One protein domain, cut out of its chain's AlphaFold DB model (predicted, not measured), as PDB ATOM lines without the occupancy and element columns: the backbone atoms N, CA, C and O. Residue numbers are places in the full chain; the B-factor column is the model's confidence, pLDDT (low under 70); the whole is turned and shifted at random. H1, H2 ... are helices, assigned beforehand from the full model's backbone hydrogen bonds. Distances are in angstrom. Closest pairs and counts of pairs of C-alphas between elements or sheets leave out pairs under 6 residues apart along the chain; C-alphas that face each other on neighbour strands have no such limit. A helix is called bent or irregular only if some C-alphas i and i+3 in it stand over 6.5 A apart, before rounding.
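This is residues 299 to 399 and 423 to 452 of the 481 residues of an uncharacterized protein of Puccinia coronata f. sp. avenae (UniProt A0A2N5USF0). The longest helix, H4, forms one layer with H3 and H2, folded as two successive helical hairpins. H1 and H5 form a second layer over it, side by side and closest near their first residues, where both cross H4 steeply. The 131 printed residues include five named helices, H1 to H5 in chain order, and no named strand; the class is all helix. The whole is compact, with a radius of gyration of the C-alphas of 15.8 A and spans of 49 by 35 by 21 A.

H4, residues 368 to 399, touches H3, residues 346 to 358, at a shallow tilt of 15 degrees, opposite ways, as a hairpin; their closest C-alphas, Ala 351 and Ile 378, are 5.7 A apart. H3 forms another hairpin with H2, residues 330 to 342, closest at C-alphas 346 and 340, 5.1 A apart. H2 and H4 are apart. H1, residues 305 to 324, touches H3 at a steep tilt of 46 degrees, closest at the C-alphas of Ala 322 and Cys 356, 4.9 A. H5, residues 428 to 449, touches H1 with residues 429 to 433 alone, at a shallow tilt of 13 degrees, the same way; the closest C-alphas, Gln 306 and Leu 429, are 6.2 A apart. H5 touches H4 at a steep tilt of 66 degrees, closest at the C-alphas of Leu 429 and Arg 386, 6.5 A. Every O i to N i+4 pair is within hydrogen-bond range in H2, H3 and H4; H1 has 14 of 16 and H5 17 of 18.

H4 spans 46.9 A from C-alpha 368 at (28.506, 22.230, -7.088) to C-alpha 399. H5 spans 31.7 A, ending at (51.503, 50.554, -10.074). H1 spans 29.2 A, with a kink of 28 degrees near residue 318; it is irregular, but only just, with C-alphas 320 and 323 6.9 A apart. H2 and H3 span 18.5 A and 18.3 A.

The two farthest C-alphas, Leu 365 and Ile 399, are 52.3 A apart. Residues 400 to 422 are not printed, and C-alphas 399 and 423 are 19.9 A apart across this cut. No link printed whole is long. Confidence is low, with pLDDT under 70, at residues 299 to 305, 394 to 399, 423 to 426 and 444 to 452.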
ATOM      1  N   ASN A 299      14.558  34.171 -22.797       52.47
ATOM      2  CA  ASN A 299      14.269  35.164 -23.854       52.47
ATOM      3  C   ASN A 299      13.197  36.229 -23.496       52.47
ATOM      4  O   ASN A 299      12.900  37.105 -24.308       52.47
ATOM      5  N   SER A 300      12.606  36.188 -22.300       45.62
ATOM      6  CA  SER A 300      11.305  36.815 -22.008       45.62
ATOM      7  C   SER A 300      11.325  37.935 -20.980       45.62
ATOM      8  O   SER A 300      10.432  38.783 -20.968       45.62
ATOM      9  N   ILE A 301      12.265  37.915 -20.035       48.22
ATOM     10  CA  ILE A 301      11.984  38.542 -18.745       48.22
ATOM     11  C   ILE A 301      12.699  39.882 -18.608       48.22
ATOM     12  O   ILE A 301      13.741  40.002 -17.968       48.22
ATOM     13  N   LYS A 302      12.071  40.932 -19.157       48.25
ATOM     14  CA  LYS A 302      12.443  42.346 -18.925       48.25
ATOM     15  C   LYS A 302      12.618  42.707 -17.436       48.25
ATOM     16  O   LYS A 302      13.299  43.681 -17.142       48.25
ATOM     17  N   TYR A 303      12.033  41.934 -16.515       47.78
ATOM     18  CA  TYR A 303      12.086  42.153 -15.063       47.78
ATOM     19  C   TYR A 303      13.153  41.334 -14.309       47.78
ATOM     20  O   TYR A 303      13.345  41.572 -13.121       47.78
ATOM     21  N   GLN A 304      13.825  40.373 -14.953       57.25
ATOM     22  CA  GLN A 304      14.821  39.479 -14.321       57.25
ATOM     23  C   GLN A 304      16.168  39.498 -15.062       57.25
ATOM     24  O   GLN A 304      17.131  38.843 -14.664       57.25
ATOM     25  N   SER A 305      16.247  40.283 -16.140       65.19
ATOM     26  CA  SER A 305      17.458  40.493 -16.926       65.19
ATOM     27  C   SER A 305      18.580  41.132 -16.112       65.19
ATOM     28  O   SER A 305      19.741  40.848 -16.383       65.19
ATOM     29  N   GLN A 306      18.257  41.958 -15.110       76.12
ATOM     30  CA  GLN A 306      19.255  42.657 -14.303       76.12
ATOM     31  C   GLN A 306      19.970  41.729 -13.323       76.12
ATOM     32  O   GLN A 306      21.194  41.705 -13.323       76.12
ATOM     33  N   GLU A 307      19.245  40.954 -12.512       83.56
ATOM     34  CA  GLU A 307      19.847  39.998 -11.575       83.56
ATOM     35  C   GLU A 307      20.660  38.958 -12.328       83.56
ATOM     36  O   GLU A 307      21.807  38.700 -11.973       83.56
ATOM     37  N   TYR A 308      20.090  38.419 -13.411       78.69
ATOM     38  CA  TYR A 308      20.801  37.465 -14.240       78.69
ATOM     39  C   TYR A 308      22.092  38.055 -14.807       78.69
ATOM     40  O   TYR A 308      23.155  37.448 -14.677       78.69
ATOM     41  N   PHE A 309      22.013  39.251 -15.399       79.88
ATOM     42  CA  PHE A 309      23.179  39.941 -15.936       79.88
ATOM     43  C   PHE A 309      24.226  40.187 -14.849       79.88
ATOM     44  O   PHE A 309      25.373  39.785 -15.006       79.88
ATOM     45  N   VAL A 310      23.834  40.779 -13.721       85.12
ATOM     46  CA  VAL A 310      24.758  41.152 -12.647       85.12
ATOM     47  C   VAL A 310      25.441  39.936 -12.037       85.12
ATOM     48  O   VAL A 310      26.661  39.936 -11.881       85.12
ATOM     49  N   VAL A 311      24.685  38.882 -11.727       89.19
ATOM     50  CA  VAL A 311      25.244  37.643 -11.177       89.19
ATOM     51  C   VAL A 311      26.180  36.985 -12.186       89.19
ATOM     52  O   VAL A 311      27.284  36.584 -11.822       89.19
ATOM     53  N   ARG A 312      25.782  36.906 -13.461       85.69
ATOM     54  CA  ARG A 312      26.616  36.338 -14.526       85.69
ATOM     55  C   ARG A 312      27.926  37.105 -14.690       85.69
ATOM     56  O   ARG A 312      28.976  36.469 -14.771       85.69
ATOM     57  N   GLU A 313      27.881  38.434 -14.728       84.19
ATOM     58  CA  GLU A 313      29.074  39.274 -14.875       84.19
ATOM     59  C   GLU A 313      29.996  39.160 -13.654       84.19
ATOM     60  O   GLU A 313      31.202  38.957 -13.817       84.19
ATOM     61  N   LEU A 314      29.446  39.178 -12.432       88.62
ATOM     62  CA  LEU A 314      30.213  38.936 -11.204       88.62
ATOM     63  C   LEU A 314      30.899  37.566 -11.233       88.62
ATOM     64  O   LEU A 314      32.101  37.468 -10.988       88.62
ATOM     65  N   VAL A 315      30.165  36.505 -11.578       90.00
ATOM     66  CA  VAL A 315      30.715  35.149 -11.702       90.00
ATOM     67  C   VAL A 315      31.829  35.107 -12.742       90.00
ATOM     68  O   VAL A 315      32.902  34.580 -12.448       90.00
ATOM     69  N   ALA A 316      31.594  35.637 -13.945       85.06
ATOM     70  CA  ALA A 316      32.565  35.614 -15.034       85.06
ATOM     71  C   ALA A 316      33.856  36.344 -14.642       85.06
ATOM     72  O   ALA A 316      34.963  35.842 -14.866       85.06
ATOM     73  N   LEU A 317      33.716  37.499 -13.995       85.50
ATOM     74  CA  LEU A 317      34.839  38.299 -13.551       85.50
ATOM     75  C   LEU A 317      35.605  37.640 -12.398       85.50
ATOM     76  O   LEU A 317      36.823  37.487 -12.504       85.50
ATOM     77  N   CYS A 318      34.932  37.190 -11.336       89.62
ATOM     78  CA  CYS A 318      35.581  36.510 -10.212       89.62
ATOM     79  C   CYS A 318      36.275  35.221 -10.667       89.62
ATOM     80  O   CYS A 318      37.421  34.979 -10.293       89.62
ATOM     81  N   ARG A 319      35.641  34.436 -11.548       87.44
ATOM     82  CA  ARG A 319      36.229  33.217 -12.129       87.44
ATOM     83  C   ARG A 319      37.529  33.508 -12.890       87.44
ATOM     84  O   ARG A 319      38.449  32.692 -12.870       87.44
ATOM     85  N   LYS A 320      37.629  34.676 -13.531       84.19
ATOM     86  CA  LYS A 320      38.828  35.122 -14.257       84.19
ATOM     87  C   LYS A 320      39.894  35.729 -13.338       84.19
ATOM     88  O   LYS A 320      41.077  35.437 -13.502       84.19
ATOM     89  N   GLN A 321      39.500  36.596 -12.408       83.62
ATOM     90  CA  GLN A 321      40.423  37.439 -11.645       83.62
ATOM     91  C   GLN A 321      40.865  36.814 -10.323       83.62
ATOM     92  O   GLN A 321      42.061  36.846 -10.018       83.62
ATOM     93  N   ALA A 322      39.950  36.199  -9.568       87.31
ATOM     94  CA  ALA A 322      40.222  35.690  -8.223       87.31
ATOM     95  C   ALA A 322      41.450  34.764  -8.140       87.31
ATOM     96  O   ALA A 322      42.262  34.962  -7.233       87.31
ATOM     97  N   PRO A 323      41.699  33.851  -9.107       85.38
ATOM     98  CA  PRO A 323      42.886  32.998  -9.076       85.38
ATOM     99  C   PRO A 323      44.234  33.719  -9.224       85.38
ATOM    100  O   PRO A 323      45.284  33.075  -9.125       85.38
ATOM    101  N   THR A 324      44.217  35.008  -9.572       81.12
ATOM    102  CA  THR A 324      45.398  35.867  -9.758       81.12
ATOM    103  C   THR A 324      45.514  36.951  -8.686       81.12
ATOM    104  O   THR A 324      46.560  37.590  -8.560       81.12
ATOM    105  N   MET A 325      44.460  37.143  -7.892       78.50
ATOM    106  CA  MET A 325      44.397  38.151  -6.846       78.50
ATOM    107  C   MET A 325      45.104  37.683  -5.574       78.50
ATOM    108  O   MET A 325      45.090  36.510  -5.200       78.50
ATOM    109  N   LYS A 326      45.680  38.634  -4.834       76.62
ATOM    110  CA  LYS A 326      46.202  38.387  -3.483       76.62
ATOM    111  C   LYS A 326      45.079  38.519  -2.452       76.62
ATOM    112  O   LYS A 326      45.075  39.461  -1.665       76.62
ATOM    113  N   LEU A 327      44.157  37.557  -2.429       77.75
ATOM    114  CA  LEU A 327      42.958  37.595  -1.574       77.75
ATOM    115  C   LEU A 327      43.251  37.620  -0.060       77.75
ATOM    116  O   LEU A 327      42.367  37.939   0.721       77.75
ATOM    117  N   ARG A 328      44.480  37.318   0.381       72.88
ATOM    118  CA  ARG A 328      44.894  37.423   1.797       72.88
ATOM    119  C   ARG A 328      45.266  38.847   2.239       72.88
ATOM    120  O   ARG A 328      45.675  39.041   3.377       72.88
ATOM    121  N   ASN A 329      45.196  39.832   1.347       79.19
ATOM    122  CA  ASN A 329      45.518  41.219   1.668       79.19
ATOM    123  C   ASN A 329      44.351  41.872   2.429       79.19
ATOM    124  O   ASN A 329      43.371  42.258   1.798       79.19
ATOM    125  N   SER A 330      44.460  41.999   3.756       81.00
ATOM    126  CA  SER A 330      43.392  42.573   4.593       81.00
ATOM    127  C   SER A 330      43.038  44.002   4.179       81.00
ATOM    128  O   SER A 330      41.868  44.280   3.948       81.00
ATOM    129  N   MET A 331      44.042  44.847   3.913       82.44
ATOM    130  CA  MET A 331      43.832  46.235   3.476       82.44
ATOM    131  C   MET A 331      42.992  46.343   2.197       82.44
ATOM    132  O   MET A 331      42.199  47.258   2.062       82.44
ATOM    133  N   PHE A 332      43.142  45.415   1.239       83.94
ATOM    134  CA  PHE A 332      42.306  45.437   0.027       83.94
ATOM    135  C   PHE A 332      40.820  45.267   0.361       83.94
ATOM    136  O   PHE A 332      39.976  45.959  -0.200       83.94
ATOM    137  N   TRP A 333      40.511  44.348   1.274       87.69
ATOM    138  CA  TRP A 333      39.137  44.098   1.675       87.69
ATOM    139  C   TRP A 333      38.591  45.192   2.582       87.69
ATOM    140  O   TRP A 333      37.430  45.531   2.420       87.69
ATOM    141  N   GLU A 334      39.406  45.743   3.480       88.44
ATOM    142  CA  GLU A 334      39.041  46.864   4.355       88.44
ATOM    143  C   GLU A 334      38.698  48.125   3.546       88.44
ATOM    144  O   GLU A 334      37.644  48.720   3.766       88.44
ATOM    145  N   ASP A 335      39.529  48.483   2.560       85.50
ATOM    146  CA  ASP A 335      39.291  49.638   1.685       85.50
ATOM    147  C   ASP A 335      37.984  49.484   0.892       85.50
ATOM    148  O   ASP A 335      37.158  50.396   0.845       85.50
ATOM    149  N   LEU A 336      37.765  48.306   0.295       88.00
ATOM    150  CA  LEU A 336      36.538  48.027  -0.452       88.00
ATOM    151  C   LEU A 336      35.299  47.962   0.444       88.00
ATOM    152  O   LEU A 336      34.223  48.366   0.011       88.00
ATOM    153  N   ASP A 337      35.433  47.479   1.679       91.19
ATOM    154  CA  ASP A 337      34.338  47.460   2.651       91.19
ATOM    155  C   ASP A 337      33.923  48.887   3.027       91.19
ATOM    156  O   ASP A 337      32.733  49.205   3.045       91.19
ATOM    157  N   LYS A 338      34.902  49.777   3.234       88.94
ATOM    158  CA  LYS A 338      34.664  51.201   3.488       88.94
ATOM    159  C   LYS A 338      33.913  51.863   2.332       88.94
ATOM    160  O   LYS A 338      32.868  52.463   2.567       88.94
ATOM    161  N   ILE A 339      34.379  51.681   1.095       88.19
ATOM    162  CA  ILE A 339      33.713  52.225  -0.101       88.19
ATOM    163  C   ILE A 339      32.299  51.660  -0.239       88.19
ATOM    164  O   ILE A 339      31.347  52.398  -0.474       88.19
ATOM    165  N   ALA A 340      32.127  50.352  -0.048       90.56
ATOM    166  CA  ALA A 340      30.813  49.730  -0.133       90.56
ATOM    167  C   ALA A 340      29.854  50.218   0.968       90.56
ATOM    168  O   ALA A 340      28.642  50.216   0.755       90.56
ATOM    169  N   ASN A 341      30.359  50.645   2.129       91.00
ATOM    170  CA  ASN A 341      29.553  51.303   3.159       91.00
ATOM    171  C   ASN A 341      29.163  52.730   2.744       91.00
ATOM    172  O   ASN A 341      27.988  53.079   2.837       91.00
ATOM    173  N   GLU A 342      30.116  53.522   2.248       88.44
ATOM    174  CA  GLU A 342      29.893  54.908   1.806       88.44
ATOM    175  C   GLU A 342      28.907  54.983   0.622       88.44
ATOM    176  O   GLU A 342      27.952  55.758   0.651       88.44
ATOM    177  N   GLU A 343      29.064  54.101  -0.368       86.31
ATOM    178  CA  GLU A 343      28.270  54.063  -1.608       86.31
ATOM    179  C   GLU A 343      27.017  53.162  -1.532       86.31
ATOM    180  O   GLU A 343      26.285  52.984  -2.520       86.31
ATOM    181  N   GLN A 344      26.762  52.574  -0.356       88.38
ATOM    182  CA  GLN A 344      25.661  51.637  -0.087       88.38
ATOM    183  C   GLN A 344      25.656  50.418  -1.037       88.38
ATOM    184  O   GLN A 344      24.620  50.022  -1.562       88.38
ATOM    185  N   MET A 345      26.819  49.800  -1.266       90.56
ATOM    186  CA  MET A 345      27.032  48.655  -2.174       90.56
ATOM    187  C   MET A 345      27.372  47.347  -1.452       90.56
ATOM    188  O   MET A 345      27.922  46.419  -2.046       90.56
ATOM    189  N   GLN A 346      27.034  47.246  -0.169       92.75
ATOM    190  CA  GLN A 346      27.338  46.082   0.665       92.75
ATOM    191  C   GLN A 346      26.942  44.715   0.059       92.75
ATOM    192  O   GLN A 346      27.755  43.791   0.144       92.75
ATOM    193  N   PRO A 347      25.781  44.552  -0.614       92.94
ATOM    194  CA  PRO A 347      25.449  43.290  -1.284       92.94
ATOM    195  C   PRO A 347      26.443  42.896  -2.387       92.94
ATOM    196  O   PRO A 347      26.822  41.731  -2.489       92.94
ATOM    197  N   PHE A 348      26.931  43.858  -3.178       91.31
ATOM    198  CA  PHE A 348      27.935  43.598  -4.217       91.31
ATOM    199  C   PHE A 348      29.286  43.224  -3.611       91.31
ATOM    200  O   PHE A 348      29.940  42.306  -4.097       91.31
ATOM    201  N   MET A 349      29.673  43.883  -2.517       92.38
ATOM    202  CA  MET A 349      30.913  43.584  -1.804       92.38
ATOM    203  C   MET A 349      30.926  42.164  -1.228       92.38
ATOM    204  O   MET A 349      31.900  41.432  -1.415       92.38
ATOM    205  N   ARG A 350      29.837  41.748  -0.567       93.75
ATOM    206  CA  ARG A 350      29.694  40.379  -0.050       93.75
ATOM    207  C   ARG A 350      29.697  39.352  -1.176       93.75
ATOM    208  O   ARG A 350      30.512  38.435  -1.145       93.75
ATOM    209  N   ALA A 351      28.886  39.573  -2.213       94.31
ATOM    210  CA  ALA A 351      28.840  38.705  -3.386       94.31
ATOM    211  C   ALA A 351      30.220  38.543  -4.043       94.31
ATOM    212  O   ALA A 351      30.656  37.428  -4.331       94.31
ATOM    213  N   TYR A 352      30.940  39.649  -4.236       92.75
ATOM    214  CA  TYR A 352      32.283  39.649  -4.803       92.75
ATOM    215  C   TYR A 352      33.279  38.887  -3.922       92.75
ATOM    216  O   TYR A 352      34.060  38.081  -4.428       92.75
ATOM    217  N   ARG A 353      33.238  39.091  -2.598       92.12
ATOM    218  CA  ARG A 353      34.091  38.381  -1.634       92.12
ATOM    219  C   ARG A 353      33.830  36.873  -1.656       92.12
ATOM    220  O   ARG A 353      34.788  36.104  -1.751       92.12
ATOM    221  N   ASP A 354      32.570  36.454  -1.628       94.19
ATOM    222  CA  ASP A 354      32.178  35.040  -1.626       94.19
ATOM    223  C   ASP A 354      32.593  34.335  -2.920       94.19
ATOM    224  O   ASP A 354      33.221  33.272  -2.884       94.19
ATOM    225  N   LEU A 355      32.344  34.964  -4.072       94.25
ATOM    226  CA  LEU A 355      32.753  34.436  -5.372       94.25
ATOM    227  C   LEU A 355      34.277  34.390  -5.521       94.25
ATOM    228  O   LEU A 355      34.819  33.398  -6.013       94.25
ATOM    229  N   CYS A 356      34.996  35.419  -5.069       92.06
ATOM    230  CA  CYS A 356      36.458  35.409  -5.071       92.06
ATOM    231  C   CYS A 356      37.024  34.300  -4.177       92.06
ATOM    232  O   CYS A 356      37.984  33.631  -4.558       92.06
ATOM    233  N   ASN A 357      36.416  34.061  -3.016       91.38
ATOM    234  CA  ASN A 357      36.804  32.969  -2.130       91.38
ATOM    235  C   ASN A 357      36.531  31.592  -2.748       91.38
ATOM    236  O   ASN A 357      37.373  30.701  -2.611       91.38
ATOM    237  N   TYR A 358      35.405  31.429  -3.448       91.94
ATOM    238  CA  TYR A 358      35.072  30.201  -4.171       91.94
ATOM    239  C   TYR A 358      36.071  29.921  -5.306       91.94
ATOM    240  O   TYR A 358      36.575  28.808  -5.419       91.94
ATOM    241  N   PHE A 359      36.434  30.939  -6.099       91.50
ATOM    242  CA  PHE A 359      37.329  30.801  -7.258       91.50
ATOM    243  C   PHE A 359      38.821  31.032  -6.958       91.50
ATOM    244  O   PHE A 359      39.631  31.075  -7.884       91.50
ATOM    245  N   LYS A 360      39.238  31.171  -5.693       90.12
ATOM    246  CA  LYS A 360      40.618  31.552  -5.317       90.12
ATOM    247  C   LYS A 360      41.723  30.671  -5.914       90.12
ATOM    248  O   LYS A 360      42.820  31.155  -6.177       90.12
ATOM    249  N   ASN A 361      41.440  29.389  -6.135       87.44
ATOM    250  CA  ASN A 361      42.387  28.420  -6.686       87.44
ATOM    251  C   ASN A 361      42.108  28.082  -8.164       87.44
ATOM    252  O   ASN A 361      42.881  27.349  -8.781       87.44
ATOM    253  N   GLY A 362      41.052  28.648  -8.750       88.44
ATOM    254  CA  GLY A 362      40.442  28.194  -9.998       88.44
ATOM    255  C   GLY A 362      39.025  27.668  -9.764       88.44
ATOM    256  O   GLY A 362      38.513  27.701  -8.648       88.44
ATOM    257  N   THR A 363      38.381  27.203 -10.829       88.25
ATOM    258  CA  THR A 363      37.101  26.496 -10.764       88.25
ATOM    259  C   THR A 363      37.321  25.145 -10.072       88.25
ATOM    260  O   THR A 363      38.095  24.353 -10.610       88.25
ATOM    261  N   PRO A 364      36.686  24.856  -8.918       86.81
ATOM    262  CA  PRO A 364      36.757  23.537  -8.288       86.81
ATOM    263  C   PRO A 364      36.025  22.501  -9.142       86.81
ATOM    264  O   PRO A 364      35.002  22.829  -9.741       86.81
ATOM    265  N   LEU A 365      36.501  21.250  -9.180       81.94
ATOM    266  CA  LEU A 365      35.758  20.156  -9.824       81.94
ATOM    267  C   LEU A 365      34.560  19.722  -8.962       81.94
ATOM    268  O   LEU A 365      33.474  19.460  -9.480       81.94
ATOM    269  N   GLY A 366      34.746  19.721  -7.640       77.50
ATOM    270  CA  GLY A 366      33.692  19.520  -6.646       77.50
ATOM    271  C   GLY A 366      32.893  20.793  -6.332       77.50
ATOM    272  O   GLY A 366      32.956  21.792  -7.053       77.50
ATOM    273  N   LYS A 367      32.135  20.758  -5.232       85.25
ATOM    274  CA  LYS A 367      31.443  21.912  -4.624       85.25
ATOM    275  C   LYS A 367      30.293  22.540  -5.423       85.25
ATOM    276  O   LYS A 367      30.038  23.743  -5.358       85.25
ATOM    277  N   THR A 368      29.616  21.744  -6.248       87.69
ATOM    278  CA  THR A 368      28.506  22.230  -7.088       87.69
ATOM    279  C   THR A 368      27.334  22.751  -6.255       87.69
ATOM    280  O   THR A 368      26.711  23.740  -6.639       87.69
ATOM    281  N   PHE A 369      27.032  22.111  -5.124       88.88
ATOM    282  CA  PHE A 369      25.915  22.519  -4.279       88.88
ATOM    283  C   PHE A 369      26.227  23.796  -3.495       88.88
ATOM    284  O   PHE A 369      25.400  24.698  -3.443       88.88
ATOM    285  N   GLU A 370      27.445  23.935  -2.982       91.50
ATOM    286  CA  GLU A 370      27.924  25.153  -2.333       91.50
ATOM    287  C   GLU A 370      27.901  26.323  -3.316       91.50
ATOM    288  O   GLU A 370      27.436  27.406  -2.974       91.50
ATOM    289  N   TYR A 371      28.306  26.094  -4.570       92.69
ATOM    290  CA  TYR A 371      28.166  27.092  -5.628       92.69
ATOM    291  C   TYR A 371      26.709  27.495  -5.856       92.69
ATOM    292  O   TYR A 371      26.399  28.684  -5.874       92.69
ATOM    293  N   TYR A 372      25.807  26.516  -5.983       92.75
ATOM    294  CA  TYR A 372      24.371  26.768  -6.101       92.75
ATOM    295  C   TYR A 372      23.851  27.621  -4.935       92.75
ATOM    296  O   TYR A 372      23.169  28.618  -5.166       92.75
ATOM    297  N   GLN A 373      24.214  27.280  -3.696       94.38
ATOM    298  CA  GLN A 373      23.828  28.025  -2.498       94.38
ATOM    299  C   GLN A 373      24.377  29.455  -2.509       94.38
ATOM    300  O   GLN A 373      23.626  30.389  -2.233       94.38
ATOM    301  N   THR A 374      25.647  29.648  -2.874       95.25
ATOM    302  CA  THR A 374      26.262  30.977  -2.991       95.25
ATOM    303  C   THR A 374      25.537  31.832  -4.028       95.25
ATOM    304  O   THR A 374      25.141  32.953  -3.723       95.25
ATOM    305  N   ILE A 375      25.296  31.312  -5.237       95.19
ATOM    306  CA  ILE A 375      24.583  32.062  -6.282       95.19
ATOM    307  C   ILE A 375      23.139  32.357  -5.869       95.19
ATOM    308  O   ILE A 375      22.647  33.464  -6.087       95.19
ATOM    309  N   SER A 376      22.475  31.396  -5.235       93.62
ATOM    310  CA  SER A 376      21.109  31.535  -4.734       93.62
ATOM    311  C   SER A 376      21.021  32.640  -3.671       93.62
ATOM    312  O   SER A 376      20.160  33.516  -3.751       93.62
ATOM    313  N   HIS A 377      21.971  32.669  -2.734       94.56
ATOM    314  CA  HIS A 377      22.071  33.702  -1.707       94.56
ATOM    315  C   HIS A 377      22.323  35.093  -2.302       94.56
ATOM    316  O   HIS A 377      21.573  36.024  -2.008       94.56
ATOM    317  N   ILE A 378      23.319  35.219  -3.186       94.31
ATOM    318  CA  ILE A 378      23.632  36.471  -3.890       94.31
ATOM    319  C   ILE A 378      22.399  36.977  -4.643       94.31
ATOM    320  O   ILE A 378      22.058  38.155  -4.555       94.31
ATOM    321  N   THR A 379      21.699  36.087  -5.349       92.00
ATOM    322  CA  THR A 379      20.484  36.446  -6.089       92.00
ATOM    323  C   THR A 379      19.430  37.052  -5.163       92.00
ATOM    324  O   THR A 379      18.910  38.130  -5.445       92.00
ATOM    325  N   LEU A 380      19.142  36.404  -4.031       92.00
ATOM    326  CA  LEU A 380      18.172  36.902  -3.054       92.00
ATOM    327  C   LEU A 380      18.574  38.254  -2.450       92.00
ATOM    328  O   LEU A 380      17.708  39.110  -2.249       92.00
ATOM    329  N   GLU A 381      19.862  38.462  -2.158       93.06
ATOM    330  CA  GLU A 381      20.358  39.755  -1.679       93.06
ATOM    331  C   GLU A 381      20.162  40.857  -2.729       93.06
ATOM    332  O   GLU A 381      19.665  41.933  -2.395       93.06
ATOM    333  N   LEU A 382      20.479  40.584  -3.999       90.81
ATOM    334  CA  LEU A 382      20.321  41.548  -5.092       90.81
ATOM    335  C   LEU A 382      18.850  41.871  -5.383       90.81
ATOM    336  O   LEU A 382      18.528  43.037  -5.607       90.81
ATOM    337  N   ILE A 383      17.947  40.884  -5.314       88.56
ATOM    338  CA  ILE A 383      16.498  41.112  -5.443       88.56
ATOM    339  C   ILE A 383      16.018  42.084  -4.360       88.56
ATOM    340  O   ILE A 383      15.333  43.063  -4.667       88.56
ATOM    341  N   LYS A 384      16.384  41.835  -3.093       90.12
ATOM    342  CA  LYS A 384      16.016  42.710  -1.966       90.12
ATOM    343  C   LYS A 384      16.598  44.108  -2.147       90.12
ATOM    344  O   LYS A 384      15.866  45.089  -2.057       90.12
ATOM    345  N   PHE A 385      17.883  44.185  -2.482       90.50
ATOM    346  CA  PHE A 385      18.582  45.444  -2.704       90.50
ATOM    347  C   PHE A 385      17.932  46.281  -3.808       90.50
ATOM    348  O   PHE A 385      17.661  47.460  -3.598       90.50
ATOM    349  N   ARG A 386      17.599  45.674  -4.956       87.69
ATOM    350  CA  ARG A 386      16.887  46.356  -6.043       87.69
ATOM    351  C   ARG A 386      15.561  46.933  -5.561       87.69
ATOM    352  O   ARG A 386      15.278  48.096  -5.815       87.69
ATOM    353  N   VAL A 387      14.753  46.130  -4.864       86.25
ATOM    354  CA  VAL A 387      13.446  46.567  -4.352       86.25
ATOM    355  C   VAL A 387      13.595  47.767  -3.413       86.25
ATOM    356  O   VAL A 387      12.804  48.707  -3.497       86.25
ATOM    357  N   ASP A 388      14.601  47.762  -2.542       86.94
ATOM    358  CA  ASP A 388      14.830  48.846  -1.588       86.94
ATOM    359  C   ASP A 388      15.373  50.116  -2.257       86.94
ATOM    360  O   ASP A 388      14.877  51.210  -1.975       86.94
ATOM    361  N   GLU A 389      16.315  49.996  -3.194       84.31
ATOM    362  CA  GLU A 389      16.836  51.135  -3.962       84.31
ATOM    363  C   GLU A 389      15.761  51.763  -4.857       84.31
ATOM    364  O   GLU A 389      15.603  52.983  -4.871       84.31
ATOM    365  N   THR A 390      14.945  50.951  -5.538       81.19
ATOM    366  CA  THR A 390      13.807  51.448  -6.324       81.19
ATOM    367  C   THR A 390      12.800  52.189  -5.438       81.19
ATOM    368  O   THR A 390      12.334  53.270  -5.801       81.19
ATOM    369  N   LYS A 391      12.503  51.686  -4.229       82.44
ATOM    370  CA  LYS A 391      11.648  52.400  -3.260       82.44
ATOM    371  C   LYS A 391      12.255  53.733  -2.819       82.44
ATOM    372  O   LYS A 391      11.512  54.706  -2.696       82.44
ATOM    373  N   LYS A 392      13.569  53.791  -2.561       81.75
ATOM    374  CA  LYS A 392      14.262  55.042  -2.204       81.75
ATOM    375  C   LYS A 392      14.166  56.059  -3.340       81.75
ATOM    376  O   LYS A 392      13.731  57.177  -3.091       81.75
ATOM    377  N   LEU A 393      14.480  55.658  -4.574       76.12
ATOM    378  CA  LEU A 393      14.392  56.519  -5.760       76.12
ATOM    379  C   LEU A 393      12.981  57.093  -5.942       76.12
ATOM    380  O   LEU A 393      12.827  58.303  -6.103       76.12
ATOM    381  N   ASN A 394      11.956  56.247  -5.813       69.25
ATOM    382  CA  ASN A 394      10.562  56.670  -5.940       69.25
ATOM    383  C   ASN A 394      10.151  57.652  -4.831       69.25
ATOM    384  O   ASN A 394       9.433  58.608  -5.102       69.25
ATOM    385  N   ARG A 395      10.651  57.488  -3.598       68.25
ATOM    386  CA  ARG A 395      10.404  58.443  -2.501       68.25
ATOM    387  C   ARG A 395      11.120  59.780  -2.709       68.25
ATOM    388  O   ARG A 395      10.508  60.817  -2.480       68.25
ATOM    389  N   THR A 396      12.371  59.777  -3.168       59.88
ATOM    390  CA  THR A 396      13.144  61.009  -3.407       59.88
ATOM    391  C   THR A 396      12.553  61.842  -4.550       59.88
ATOM    392  O   THR A 396      12.496  63.065  -4.450       59.88
ATOM    393  N   LEU A 397      12.038  61.196  -5.604       56.00
ATOM    394  CA  LEU A 397      11.346  61.878  -6.706       56.00
ATOM    395  C   LEU A 397      10.010  62.508  -6.286       56.00
ATOM    396  O   LEU A 397       9.662  63.571  -6.791       56.00
ATOM    397  N   ILE A 398       9.282  61.897  -5.345       51.53
ATOM    398  CA  ILE A 398       8.019  62.450  -4.824       51.53
ATOM    399  C   ILE A 398       8.264  63.705  -3.963       51.53
ATOM    400  O   ILE A 398       7.427  64.602  -3.941       51.53
ATOM    401  N   ILE A 399       9.419  63.813  -3.294       47.09
ATOM    402  CA  ILE A 399       9.757  64.954  -2.419       47.09
ATOM    403  C   ILE A 399      10.217  66.192  -3.221       47.09
ATOM    404  O   ILE A 399      10.122  67.314  -2.728       47.09
ATOM    405  N   LYS A 423      13.336  53.552 -17.291       58.66
ATOM    406  CA  LYS A 423      14.717  53.276 -17.734       58.66
ATOM    407  C   LYS A 423      15.698  53.229 -16.561       58.66
ATOM    408  O   LYS A 423      16.622  52.427 -16.608       58.66
ATOM    409  N   ILE A 424      15.491  54.049 -15.529       57.47
ATOM    410  CA  ILE A 424      16.325  54.061 -14.315       57.47
ATOM    411  C   ILE A 424      16.086  52.780 -13.512       57.47
ATOM    412  O   ILE A 424      17.036  52.081 -13.182       57.47
ATOM    413  N   GLU A 425      14.822  52.407 -13.287       58.25
ATOM    414  CA  GLU A 425      14.454  51.150 -12.616       58.25
ATOM    415  C   GLU A 425      15.006  49.918 -13.353       58.25
ATOM    416  O   GLU A 425      15.378  48.928 -12.722       58.25
ATOM    417  N   SER A 426      15.129  49.997 -14.684       64.88
ATOM    418  CA  SER A 426      15.693  48.929 -15.517       64.88
ATOM    419  C   SER A 426      17.229  48.826 -15.510       64.88
ATOM    420  O   SER A 426      17.751  47.873 -16.089       64.88
ATOM    421  N   SER A 427      17.953  49.764 -14.879       75.94
ATOM    422  CA  SER A 427      19.429  49.776 -14.848       75.94
ATOM    423  C   SER A 427      20.061  49.853 -13.455       75.94
ATOM    424  O   SER A 427      21.282  49.746 -13.370       75.94
ATOM    425  N   VAL A 428      19.283  49.988 -12.371       82.56
ATOM    426  CA  VAL A 428      19.799  50.198 -10.997       82.56
ATOM    427  C   VAL A 428      20.902  49.209 -10.616       82.56
ATOM    428  O   VAL A 428      21.971  49.620 -10.165       82.56
ATOM    429  N   LEU A 429      20.662  47.906 -10.795       83.44
ATOM    430  CA  LEU A 429      21.639  46.890 -10.398       83.44
ATOM    431  C   LEU A 429      22.883  46.913 -11.291       83.44
ATOM    432  O   LEU A 429      23.991  46.705 -10.803       83.44
ATOM    433  N   ILE A 430      22.705  47.186 -12.584       83.19
ATOM    434  CA  ILE A 430      23.791  47.247 -13.570       83.19
ATOM    435  C   ILE A 430      24.700  48.444 -13.279       83.19
ATOM    436  O   ILE A 430      25.920  48.300 -13.240       83.19
ATOM    437  N   ASP A 431      24.115  49.614 -13.030       83.00
ATOM    438  CA  ASP A 431      24.852  50.844 -12.739       83.00
ATOM    439  C   ASP A 431      25.638  50.712 -11.422       83.00
ATOM    440  O   ASP A 431      26.819  51.063 -11.364       83.00
ATOM    441  N   LYS A 432      25.024  50.124 -10.382       87.50
ATOM    442  CA  LYS A 432      25.697  49.845  -9.102       87.50
ATOM    443  C   LYS A 432      26.808  48.803  -9.240       87.50
ATOM    444  O   LYS A 432      27.879  49.008  -8.672       87.50
ATOM    445  N   LEU A 433      26.595  47.741 -10.022       86.00
ATOM    446  CA  LEU A 433      27.649  46.775 -10.323       86.00
ATOM    447  C   LEU A 433      28.836  47.464 -11.000       86.00
ATOM    448  O   LEU A 433      29.963  47.301 -10.549       86.00
ATOM    449  N   ASN A 434      28.595  48.241 -12.056       84.19
ATOM    450  CA  ASN A 434      29.661  48.917 -12.798       84.19
ATOM    451  C   ASN A 434      30.478  49.847 -11.896       84.19
ATOM    452  O   ASN A 434      31.706  49.835 -11.950       84.19
ATOM    453  N   LEU A 435      29.807  50.614 -11.033       85.75
ATOM    454  CA  LEU A 435      30.479  51.494 -10.083       85.75
ATOM    455  C   LEU A 435      31.317  50.700  -9.068       85.75
ATOM    456  O   LEU A 435      32.499  50.993  -8.898       85.75
ATOM    457  N   PHE A 436      30.757  49.643  -8.470       87.44
ATOM    458  CA  PHE A 436      31.511  48.757  -7.577       87.44
ATOM    459  C   PHE A 436      32.730  48.141  -8.280       87.44
ATOM    460  O   PHE A 436      33.829  48.102  -7.723       87.44
ATOM    461  N   MET A 437      32.560  47.698  -9.528       83.44
ATOM    462  CA  MET A 437      33.635  47.082 -10.295       83.44
ATOM    463  C   MET A 437      34.750  48.059 -10.657       83.44
ATOM    464  O   MET A 437      35.916  47.654 -10.681       83.44
ATOM    465  N   ASN A 438      34.426  49.333 -10.883       83.81
ATOM    466  CA  ASN A 438      35.430  50.376 -11.073       83.81
ATOM    467  C   ASN A 438      36.290  50.530  -9.815       83.81
ATOM    468  O   ASN A 438      37.512  50.453  -9.922       83.81
ATOM    469  N   TYR A 439      35.682  50.608  -8.626       83.88
ATOM    470  CA  TYR A 439      36.431  50.656  -7.365       83.88
ATOM    471  C   TYR A 439      37.287  49.403  -7.141       83.88
ATOM    472  O   TYR A 439      38.476  49.507  -6.837       83.88
ATOM    473  N   ALA A 440      36.725  48.209  -7.348       81.94
ATOM    474  CA  ALA A 440      37.469  46.954  -7.223       81.94
ATOM    475  C   ALA A 440      38.681  46.904  -8.171       81.94
ATOM    476  O   ALA A 440      39.781  46.519  -7.767       81.94
ATOM    477  N   SER A 441      38.495  47.342  -9.420       77.56
ATOM    478  CA  SER A 441      39.557  47.412 -10.423       77.56
ATOM    479  C   SER A 441      40.612  48.460 -10.073       77.56
ATOM    480  O   SER A 441      41.805  48.173 -10.168       77.56
ATOM    481  N   GLU A 442      40.211  49.657  -9.646       76.56
ATOM    482  CA  GLU A 442      41.138  50.707  -9.227       76.56
ATOM    483  C   GLU A 442      42.005  50.229  -8.063       76.56
ATOM    484  O   GLU A 442      43.229  50.292  -8.156       76.56
ATOM    485  N   HIS A 443      41.425  49.636  -7.020       71.81
ATOM    486  CA  HIS A 443      42.199  49.135  -5.883       71.81
ATOM    487  C   HIS A 443      43.128  47.954  -6.236       71.81
ATOM    488  O   HIS A 443      44.230  47.859  -5.678       71.81
ATOM    489  N   ASP A 444      42.762  47.085  -7.191       65.69
ATOM    490  CA  ASP A 444      43.672  46.047  -7.712       65.69
ATOM    491  C   ASP A 444      44.813  46.647  -8.563       65.69
ATOM    492  O   ASP A 444      45.979  46.251  -8.435       65.69
ATOM    493  N   GLN A 445      44.514  47.646  -9.403       56.47
ATOM    494  CA  GLN A 445      45.480  48.292 -10.302       56.47
ATOM    495  C   GLN A 445      46.420  49.271  -9.590       56.47
ATOM    496  O   GLN A 445      47.617  49.297  -9.900       56.47
ATOM    497  N   PHE A 446      45.937  50.034  -8.607       45.34
ATOM    498  CA  PHE A 446      46.771  50.920  -7.797       45.34
ATOM    499  C   PHE A 446      47.892  50.105  -7.133       45.34
ATOM    500  O   PHE A 446      49.060  50.477  -7.232       45.34
ATOM    501  N   LYS A 447      47.617  48.903  -6.613       48.97
ATOM    502  CA  LYS A 447      48.663  48.028  -6.043       48.97
ATOM    503  C   LYS A 447      49.619  47.400  -7.070       48.97
ATOM    504  O   LYS A 447      50.717  46.988  -6.683       48.97
ATOM    505  N   LYS A 448      49.259  47.328  -8.360       43.75
ATOM    506  CA  LYS A 448      50.203  46.959  -9.437       43.75
ATOM    507  C   LYS A 448      51.171  48.112  -9.729       43.75
ATOM    508  O   LYS A 448      52.376  47.886  -9.722       43.75
ATOM    509  N   LYS A 449      50.674  49.351  -9.843       33.22
ATOM    510  CA  LYS A 449      51.503  50.554 -10.074       33.22
ATOM    511  C   LYS A 449      52.455  50.882  -8.918       33.22
ATOM    512  O   LYS A 449      53.587  51.284  -9.171       33.22
ATOM    513  N   TRP A 450      52.045  50.663  -7.667       30.95
ATOM    514  CA  TRP A 450      52.902  50.894  -6.492       30.95
ATOM    515  C   TRP A 450      54.085  49.915  -6.380       30.95
ATOM    516  O   TRP A 450      55.047  50.210  -5.679       30.95
ATOM    517  N   ARG A 451      54.064  48.773  -7.087       34.81
ATOM    518  CA  ARG A 451      55.227  47.869  -7.175       34.81
ATOM    519  C   ARG A 451      56.244  48.272  -8.249       34.81
ATOM    520  O   ARG A 451      57.358  47.766  -8.215       34.81
ATOM    521  N   GLU A 452      55.883  49.174  -9.159       33.28
ATOM    522  CA  GLU A 452      56.717  49.565 -10.305       33.28
ATOM    523  C   GLU A 452      57.352  50.957 -10.175       33.28
ATOM    524  O   GLU A 452      58.114  51.353 -11.053       33.28
TER     525      GLU A 452